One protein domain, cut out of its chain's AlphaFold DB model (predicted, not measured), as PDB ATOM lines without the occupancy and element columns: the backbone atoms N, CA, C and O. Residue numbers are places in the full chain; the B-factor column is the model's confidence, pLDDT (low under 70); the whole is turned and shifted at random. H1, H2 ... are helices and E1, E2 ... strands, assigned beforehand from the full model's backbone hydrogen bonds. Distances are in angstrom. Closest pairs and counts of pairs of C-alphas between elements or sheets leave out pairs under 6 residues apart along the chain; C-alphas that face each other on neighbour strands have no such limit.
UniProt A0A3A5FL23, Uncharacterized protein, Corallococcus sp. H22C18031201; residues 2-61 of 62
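Overview. This is residues 2 to 61 of the 62 residues of an uncharacterized protein of Corallococcus sp. H22C18031201 (UniProt A0A3A5FL23). A twisted sheet of four strands is covered on one face by the long helix H2, which crosses it slantwise; its other face is bare. The short helix H1 folds back beside H2 and is not on the sheet. The printed part has 60 residues, with two named helices and then four named strands: H1 H2 E1 E2 E3 E4. The sheet's order is E1 - E2 - E3 - E4, antiparallel throughout, a meander, each strand the antiparallel neighbour of the one before. The class is mixed, helices and strands, in two layers; the whole is compact, with a radius of gyration of the C-alphas of 10.7 A and spans of 30 by 22 by 18 A.

Along the chain. Find C-alpha 2 at (35.145, 24.435, 11.086), where H1, residues 2 to 8, begins; it is 10.4 A long. H2, residues 13 to 27, runs 20.9 A to C-alpha 27 at (35.978, 34.035, 6.123). Next come E1, residues 31 to 35, 13.5 A, and E2, residues 41 to 45, 12.7 A. E3, residues 50 to 53, 10.0 A, precedes E4, residues 58 to 60, 6.8 A, ending at C-alpha 60 (54.745, 26.122, 2.882).

Arrangement. Look at N 34 and O 42, 2.8 A, in the hairpin E1 and E2; N 53 and O 41, 2.7 A, in E2 and E3; N 52 and O 59, 2.8 A, in E3 and E4. H2 is on the sheet at a height of 9.7 A, over E1, E2 and E3; the closest C-alphas of H2 and E1 are Leu 25 and Ala 31, 5.3 A. H1 and H2 touch, closest at the C-alphas of Thr 6 and Ala 16, 6.5 A, at a shallow tilt of 22 degrees, opposite ways. In both helices every O i to N i+4 pair is within hydrogen-bond range.

Size, cuts and confidence. The C-alphas farthest apart are those of Gly 11 and Gly 48, 30.7 A. The printed part has no cut, and its five links are tight. Residues 2 to 10 have pLDDT under 70.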
ATOM      1  N   VAL A   2      34.092  23.953  10.152       55.44
ATOM      2  CA  VAL A   2      35.145  24.435  11.086       55.44
ATOM      3  C   VAL A   2      35.378  23.507  12.295       55.44
ATOM      4  O   VAL A   2      36.518  23.281  12.684       55.44
ATOM      5  N   ALA A   3      34.319  22.887  12.831       58.38
ATOM      6  CA  ALA A   3      34.398  22.014  14.008       58.38
ATOM      7  C   ALA A   3      35.335  20.794  13.853       58.38
ATOM      8  O   ALA A   3      35.860  20.299  14.847       58.38
ATOM      9  N   MET A   4      35.567  20.313  12.625       60.19
ATOM     10  CA  MET A   4      36.399  19.125  12.372       60.19
ATOM     11  C   MET A   4      37.897  19.436  12.524       60.19
ATOM     12  O   MET A   4      38.657  18.623  13.044       60.19
ATOM     13  N   LEU A   5      38.306  20.653  12.157       60.94
ATOM     14  CA  LEU A   5      39.675  21.134  12.345       60.94
ATOM     15  C   LEU A   5      39.929  21.540  13.794       60.94
ATOM     16  O   LEU A   5      40.996  21.250  14.329       60.94
ATOM     17  N   THR A   6      38.924  22.105  14.472       61.06
ATOM     18  CA  THR A   6      39.006  22.368  15.915       61.06
ATOM     19  C   THR A   6      39.241  21.078  16.704       61.06
ATOM     20  O   THR A   6      40.058  21.068  17.619       61.06
ATOM     21  N   ALA A   7      38.604  19.968  16.308       62.19
ATOM     22  CA  ALA A   7      38.849  18.656  16.903       62.19
ATOM     23  C   ALA A   7      40.302  18.172  16.701       62.19
ATOM     24  O   ALA A   7      40.898  17.638  17.632       62.19
ATOM     25  N   ARG A   8      40.904  18.417  15.525       62.56
ATOM     26  CA  ARG A   8      42.315  18.077  15.222       62.56
ATOM     27  C   ARG A   8      43.321  18.976  15.960       62.56
ATOM     28  O   ARG A   8      44.500  18.643  16.015       62.56
ATOM     29  N   ALA A   9      42.870  20.101  16.507       63.16
ATOM     30  CA  ALA A   9      43.659  20.985  17.359       63.16
ATOM     31  C   ALA A   9      43.482  20.700  18.861       63.16
ATOM     32  O   ALA A   9      44.139  21.331  19.689       63.16
ATOM     33  N   MET A  10      42.577  19.791  19.248       63.41
ATOM     34  CA  MET A  10      42.343  19.491  20.660       63.41
ATOM     35  C   MET A  10      43.604  18.896  21.287       63.41
ATOM     36  O   MET A  10      44.011  17.786  20.955       63.41
ATOM     37  N   GLY A  11      44.197  19.645  22.215       70.75
ATOM     38  CA  GLY A  11      45.433  19.274  22.906       70.75
ATOM     39  C   GLY A  11      46.684  20.007  22.416       70.75
ATOM     40  O   GLY A  11      47.711  19.900  23.078       70.75
ATOM     41  N   ASP A  12      46.593  20.785  21.332       80.62
ATOM     42  CA  ASP A  12      47.682  21.626  20.821       80.62
ATOM     43  C   ASP A  12      47.193  23.085  20.668       80.62
ATOM     44  O   ASP A  12      46.496  23.419  19.700       80.62
ATOM     45  N   PRO A  13      47.503  23.963  21.643       80.88
ATOM     46  CA  PRO A  13      47.035  25.347  21.628       80.88
ATOM     47  C   PRO A  13      47.633  26.162  20.475       80.88
ATOM     48  O   PRO A  13      46.952  27.044  19.947       80.88
ATOM     49  N   ASP A  14      48.856  25.848  20.041       83.25
ATOM     50  CA  ASP A  14      49.514  26.551  18.940       83.25
ATOM     51  C   ASP A  14      48.827  26.199  17.619       83.25
ATOM     52  O   ASP A  14      48.477  27.073  16.819       83.25
ATOM     53  N   LYS A  15      48.510  24.918  17.423       81.00
ATOM     54  CA  LYS A  15      47.744  24.465  16.262       81.00
ATOM     55  C   LYS A  15      46.321  25.028  16.239       81.00
ATOM     56  O   LYS A  15      45.816  25.374  15.168       81.00
ATOM     57  N   ALA A  16      45.674  25.151  17.398       83.56
ATOM     58  CA  ALA A  16      44.354  25.772  17.494       83.56
ATOM     59  C   ALA A  16      44.390  27.239  17.043       83.56
ATOM     60  O   ALA A  16      43.500  27.673  16.308       83.56
ATOM     61  N   ALA A  17      45.442  27.974  17.416       85.56
ATOM     62  CA  ALA A  17      45.653  29.347  16.973       85.56
ATOM     63  C   ALA A  17      45.871  29.438  15.453       85.56
ATOM     64  O   ALA A  17      45.262  30.287  14.800       85.56
ATOM     65  N   VAL A  18      46.667  28.533  14.870       85.31
ATOM     66  CA  VAL A  18      46.889  28.470  13.411       85.31
ATOM     67  C   VAL A  18      45.580  28.209  12.661       85.31
ATOM     68  O   VAL A  18      45.254  28.931  11.721       85.31
ATOM     69  N   ILE A  19      44.787  27.229  13.100       85.00
ATOM     70  CA  ILE A  19      43.498  26.900  12.473       85.00
ATOM     71  C   ILE A  19      42.494  28.048  12.613       85.00
ATOM     72  O   ILE A  19      41.763  28.331  11.666       85.00
ATOM     73  N   ALA A  20      42.460  28.731  13.760       87.62
ATOM     74  CA  ALA A  20      41.601  29.897  13.951       87.62
ATOM     75  C   ALA A  20      41.999  31.058  13.026       87.62
ATOM     76  O   ALA A  20      41.128  31.665  12.405       87.62
ATOM     77  N   CYS A  21      43.303  31.327  12.896       88.12
ATOM     78  CA  CYS A  21      43.841  32.344  11.994       88.12
ATOM     79  C   CYS A  21      43.469  32.050  10.535       88.12
ATOM     80  O   CYS A  21      42.891  32.892   9.854       88.12
ATOM     81  N   ILE A  22      43.708  30.821  10.075       86.50
ATOM     82  CA  ILE A  22      43.376  30.401   8.708       86.50
ATOM     83  C   ILE A  22      41.864  30.431   8.479       86.50
ATOM     84  O   ILE A  22      41.410  30.898   7.439       86.50
ATOM     85  N   GLY A  23      41.070  30.021   9.469       87.75
ATOM     86  CA  GLY A  23      39.617  30.141   9.416       87.75
ATOM     87  C   GLY A  23      39.144  31.587   9.246       87.75
ATOM     88  O   GLY A  23      38.201  31.819   8.494       87.75
ATOM     89  N   GLN A  24      39.798  32.562   9.889       89.75
ATOM     90  CA  GLN A  24      39.519  33.985   9.651       89.75
ATOM     91  C   GLN A  24      39.899  34.407   8.231       89.75
ATOM     92  O   GLN A  24      39.074  35.005   7.553       89.75
ATOM     93  N   LEU A  25      41.074  34.012   7.733       89.81
ATOM     94  CA  LEU A  25      41.488  34.324   6.357       89.81
ATOM     95  C   LEU A  25      40.501  33.783   5.313       89.81
ATOM     96  O   LEU A  25      40.219  34.457   4.325       89.81
ATOM     97  N   VAL A  26      39.944  32.591   5.536       88.62
ATOM     98  CA  VAL A  26      38.913  32.012   4.662       88.62
ATOM     99  C   VAL A  26      37.603  32.799   4.741       88.62
ATOM    100  O   VAL A  26      36.985  33.063   3.711       88.62
ATOM    101  N   LEU A  27      37.179  33.209   5.941       90.50
ATOM    102  CA  LEU A  27      35.978  34.035   6.123       90.50
ATOM    103  C   LEU A  27      36.116  35.418   5.475       90.50
ATOM    104  O   LEU A  27      35.148  35.917   4.903       90.50
ATOM    105  N   ASP A  28      37.316  35.991   5.515       92.06
ATOM    106  CA  ASP A  28      37.645  37.272   4.887       92.06
ATOM    107  C   ASP A  28      37.818  37.157   3.358       92.06
ATOM    108  O   ASP A  28      38.032  38.160   2.676       92.06
ATOM    109  N   GLY A  29      37.733  35.944   2.795       91.81
ATOM    110  CA  GLY A  29      37.945  35.678   1.369       91.81
ATOM    111  C   GLY A  29      39.404  35.815   0.922       91.81
ATOM    112  O   GLY A  29      39.685  35.847  -0.275       91.81
ATOM    113  N   ALA A  30      40.336  35.896   1.872       92.38
ATOM    114  CA  ALA A  30      41.773  35.981   1.635       92.38
ATOM    115  C   ALA A  30      42.434  34.603   1.467       92.38
ATOM    116  O   ALA A  30      43.601  34.531   1.075       92.38
ATOM    117  N   ALA A  31      41.713  33.520   1.760       93.62
ATOM    118  CA  ALA A  31      42.183  32.155   1.586       93.62
ATOM    119  C   ALA A  31      41.055  31.201   1.173       93.62
ATOM    120  O   ALA A  31      39.882  31.428   1.468       93.62
ATOM    121  N   VAL A  32      41.430  30.095   0.542       92.25
ATOM    122  CA  VAL A  32      40.585  28.912   0.344       92.25
ATOM    123  C   VAL A  32      41.291  27.731   0.996       92.25
ATOM    124  O   VAL A  32      42.519  27.688   1.021       92.25
ATOM    125  N   TRP A  33      40.528  26.797   1.555       90.94
ATOM    126  CA  TRP A  33      41.073  25.557   2.093       90.94
ATOM    127  C   TRP A  33      40.428  24.334   1.443       90.94
ATOM    128  O   TRP A  33      39.237  24.340   1.140       90.94
ATOM    129  N   ASP A  34      41.202  23.275   1.269       89.88
ATOM    130  CA  ASP A  34      40.737  22.012   0.713       89.88
ATOM    131  C   ASP A  34      41.183  20.869   1.621       89.88
ATOM    132  O   ASP A  34      42.326  20.807   2.072       89.88
ATOM    133  N   LEU A  35      40.244  19.977   1.941       86.81
ATOM    134  CA  LEU A  35      40.541  18.771   2.705       86.81
ATOM    135  C   LEU A  35      41.056  17.707   1.738       86.81
ATOM    136  O   LEU A  35      40.332  17.290   0.834       86.81
ATOM    137  N   LEU A  36      42.287  17.263   1.955       87.19
ATOM    138  CA  LEU A  36      42.912  16.207   1.174       87.19
ATOM    139  C   LEU A  36      42.426  14.822   1.629       87.19
ATOM    140  O   LEU A  36      41.887  14.649   2.726       87.19
ATOM    141  N   GLU A  37      42.617  13.811   0.776       84.94
ATOM    142  CA  GLU A  37      42.178  12.429   1.042       84.94
ATOM    143  C   GLU A  37      42.884  11.790   2.250       84.94
ATOM    144  O   GLU A  37      42.319  10.919   2.912       84.94
ATOM    145  N   ASP A  38      44.099  12.237   2.566       83.00
ATOM    146  CA  ASP A  38      44.872  11.831   3.747       83.00
ATOM    147  C   ASP A  38      44.422  12.542   5.040       83.00
ATOM    148  O   ASP A  38      44.870  12.207   6.143       83.00
ATOM    149  N   GLY A  39      43.483  13.486   4.927       77.44
ATOM    150  CA  GLY A  39      42.952  14.269   6.033       77.44
ATOM    151  C   GLY A  39      43.838  15.443   6.451       77.44
ATOM    152  O   GLY A  39      43.578  16.035   7.509       77.44
ATOM    153  N   ASP A  40      44.861  15.776   5.663       87.44
ATOM    154  CA  ASP A  40      45.561  17.053   5.756       87.44
ATOM    155  C   ASP A  40      44.758  18.156   5.046       87.44
ATOM    156  O   ASP A  40      43.796  17.895   4.319       87.44
ATOM    157  N   VAL A  41      45.096  19.414   5.323       88.62
ATOM    158  CA  VAL A  41      44.397  20.564   4.733       88.62
ATOM    159  C   VAL A  41      45.362  21.395   3.920       88.62
ATOM    160  O   VAL A  41      46.340  21.906   4.458       88.62
ATOM    161  N   GLU A  42      45.052  21.578   2.647       92.75
ATOM    162  CA  GLU A  42      45.740  22.539   1.799       92.75
ATOM    163  C   GLU A  42      45.065  23.904   1.933       92.75
ATOM    164  O   GLU A  42      43.843  24.006   2.011       92.75
ATOM    165  N   VAL A  43      45.860  24.962   2.029       92.12
ATOM    166  CA  VAL A  43      45.403  26.340   2.189       92.12
ATOM    167  C   VAL A  43      46.039  27.171   1.096       92.12
ATOM    168  O   VAL A  43      47.255  27.356   1.077       92.12
ATOM    169  N   HIS A  44      45.205  27.709   0.219       94.38
ATOM    170  CA  HIS A  44      45.600  28.614  -0.847       94.38
ATOM    171  C   HIS A  44      45.322  30.044  -0.410       94.38
ATOM    172  O   HIS A  44      44.164  30.440  -0.267       94.38
ATOM    173  N   LEU A  45      46.373  30.831  -0.204       91.38
ATOM    174  CA  LEU A  45      46.233  32.256   0.057       91.38
ATOM    175  C   LEU A  45      46.007  33.007  -1.256       91.38
ATOM    176  O   LEU A  45      46.575  32.675  -2.294       91.38
ATOM    177  N   ALA A  46      45.243  34.095  -1.198       90.94
ATOM    178  CA  ALA A  46      45.046  34.999  -2.330       90.94
ATOM    179  C   ALA A  46      46.357  35.663  -2.802       90.94
ATOM    180  O   ALA A  46      46.431  36.143  -3.932       90.94
ATOM    181  N   SER A  47      47.402  35.667  -1.961       88.62
ATOM    182  CA  SER A  47      48.766  36.076  -2.333       88.62
ATOM    183  C   SER A  47      49.444  35.110  -3.314       88.62
ATOM    184  O   SER A  47      50.463  35.467  -3.904       88.62
ATOM    185  N   GLY A  48      48.891  33.906  -3.497       90.69
ATOM    186  CA  GLY A  48      49.467  32.822  -4.294       90.69
ATOM    187  C   GLY A  48      50.318  31.841  -3.485       90.69
ATOM    188  O   GLY A  48      50.785  30.854  -4.045       90.69
ATOM    189  N   GLU A  49      50.516  32.087  -2.189       92.94
ATOM    190  CA  GLU A  49      51.201  31.147  -1.298       92.94
ATOM    191  C   GLU A  49      50.303  29.954  -0.974       92.94
ATOM    192  O   GLU A  49      49.094  30.105  -0.773       92.94
ATOM    193  N   VAL A  50      50.912  28.771  -0.877       92.81
ATOM    194  CA  VAL A  50      50.191  27.538  -0.546       92.81
ATOM    195  C   VAL A  50      50.811  26.882   0.677       92.81
ATOM    196  O   VAL A  50      52.029  26.695   0.755       92.81
ATOM    197  N   TYR A  51      49.959  26.523   1.633       91.69
ATOM    198  CA  TYR A  51      50.342  25.871   2.878       91.69
ATOM    199  C   TYR A  51      49.640  24.530   3.036       91.69
ATOM    200  O   TYR A  51      48.440  24.423   2.821       91.69
ATOM    201  N   LEU A  52      50.379  23.528   3.497       90.81
ATOM    202  CA  LEU A  52      49.868  22.228   3.895       90.81
ATOM    203  C   LEU A  52      49.828  22.141   5.422       90.81
ATOM    204  O   LEU A  52      50.864  22.188   6.092       90.81
ATOM    205  N   LEU A  53      48.628  22.012   5.979       88.62
ATOM    206  CA  LEU A  53      48.384  21.787   7.397       88.62
ATOM    207  C   LEU A  53      48.286  20.291   7.675       88.62
ATOM    208  O   LEU A  53      47.273  19.646   7.403       88.62
ATOM    209  N   GLN A  54      49.332  19.770   8.298       86.50
ATOM    210  CA  GLN A  54      49.423  18.382   8.720       86.50
ATOM    211  C   GLN A  54      48.954  18.197  10.168       86.50
ATOM    212  O   GLN A  54      48.533  19.134  10.860       86.50
ATOM    213  N   GLU A  55      49.029  16.970  10.691       78.19
ATOM    214  CA  GLU A  55      48.693  16.687  12.094       78.19
ATOM    215  C   GLU A  55      49.491  17.556  13.089       78.19
ATOM    216  O   GLU A  55      48.925  18.005  14.084       78.19
ATOM    217  N   ARG A  56      50.767  17.845  12.821       78.94
ATOM    218  CA  ARG A  56      51.657  18.523  13.787       78.94
ATOM    219  C   ARG A  56      52.488  19.658  13.197       78.94
ATOM    220  O   ARG A  56      53.362  20.189  13.872       78.94
ATOM    221  N   ALA A  57      52.267  19.994  11.933       82.56
ATOM    222  CA  ALA A  57      53.074  20.976  11.225       82.56
ATOM    223  C   ALA A  57      52.222  21.751  10.223       82.56
ATOM    224  O   ALA A  57      51.225  21.241   9.719       82.56
ATOM    225  N   ALA A  58      52.656  22.969   9.924       85.50
ATOM    226  CA  ALA A  58      52.210  23.738   8.775       85.50
ATOM    227  C   ALA A  58      53.430  23.959   7.878       85.50
ATOM    228  O   ALA A  58      54.435  24.513   8.326       85.50
ATOM    229  N   LEU A  59      53.366  23.488   6.639       90.06
ATOM    230  CA  LEU A  59      54.470  23.542   5.685       90.06
ATOM    231  C   LEU A  59      54.075  24.435   4.518       90.06
ATOM    232  O   LEU A  59      53.001  24.264   3.957       90.06
ATOM    233  N   ARG A  60      54.937  25.373   4.127       90.56
ATOM    234  CA  ARG A  60      54.745  26.122   2.882       90.56
ATOM    235  C   ARG A  60      55.248  25.281   1.711       90.56
ATOM    236  O   ARG A  60      56.373  24.787   1.771       90.56
ATOM    237  N   ILE A  61      54.435  25.141   0.668       92.38
ATOM    238  CA  ILE A  61      54.733  24.281  -0.490       92.38
ATOM    239  C   ILE A  61      54.841  25.041  -1.822       92.38
ATOM    240  O   ILE A  61      55.371  24.483  -2.781       92.38
TER     241      ILE A  61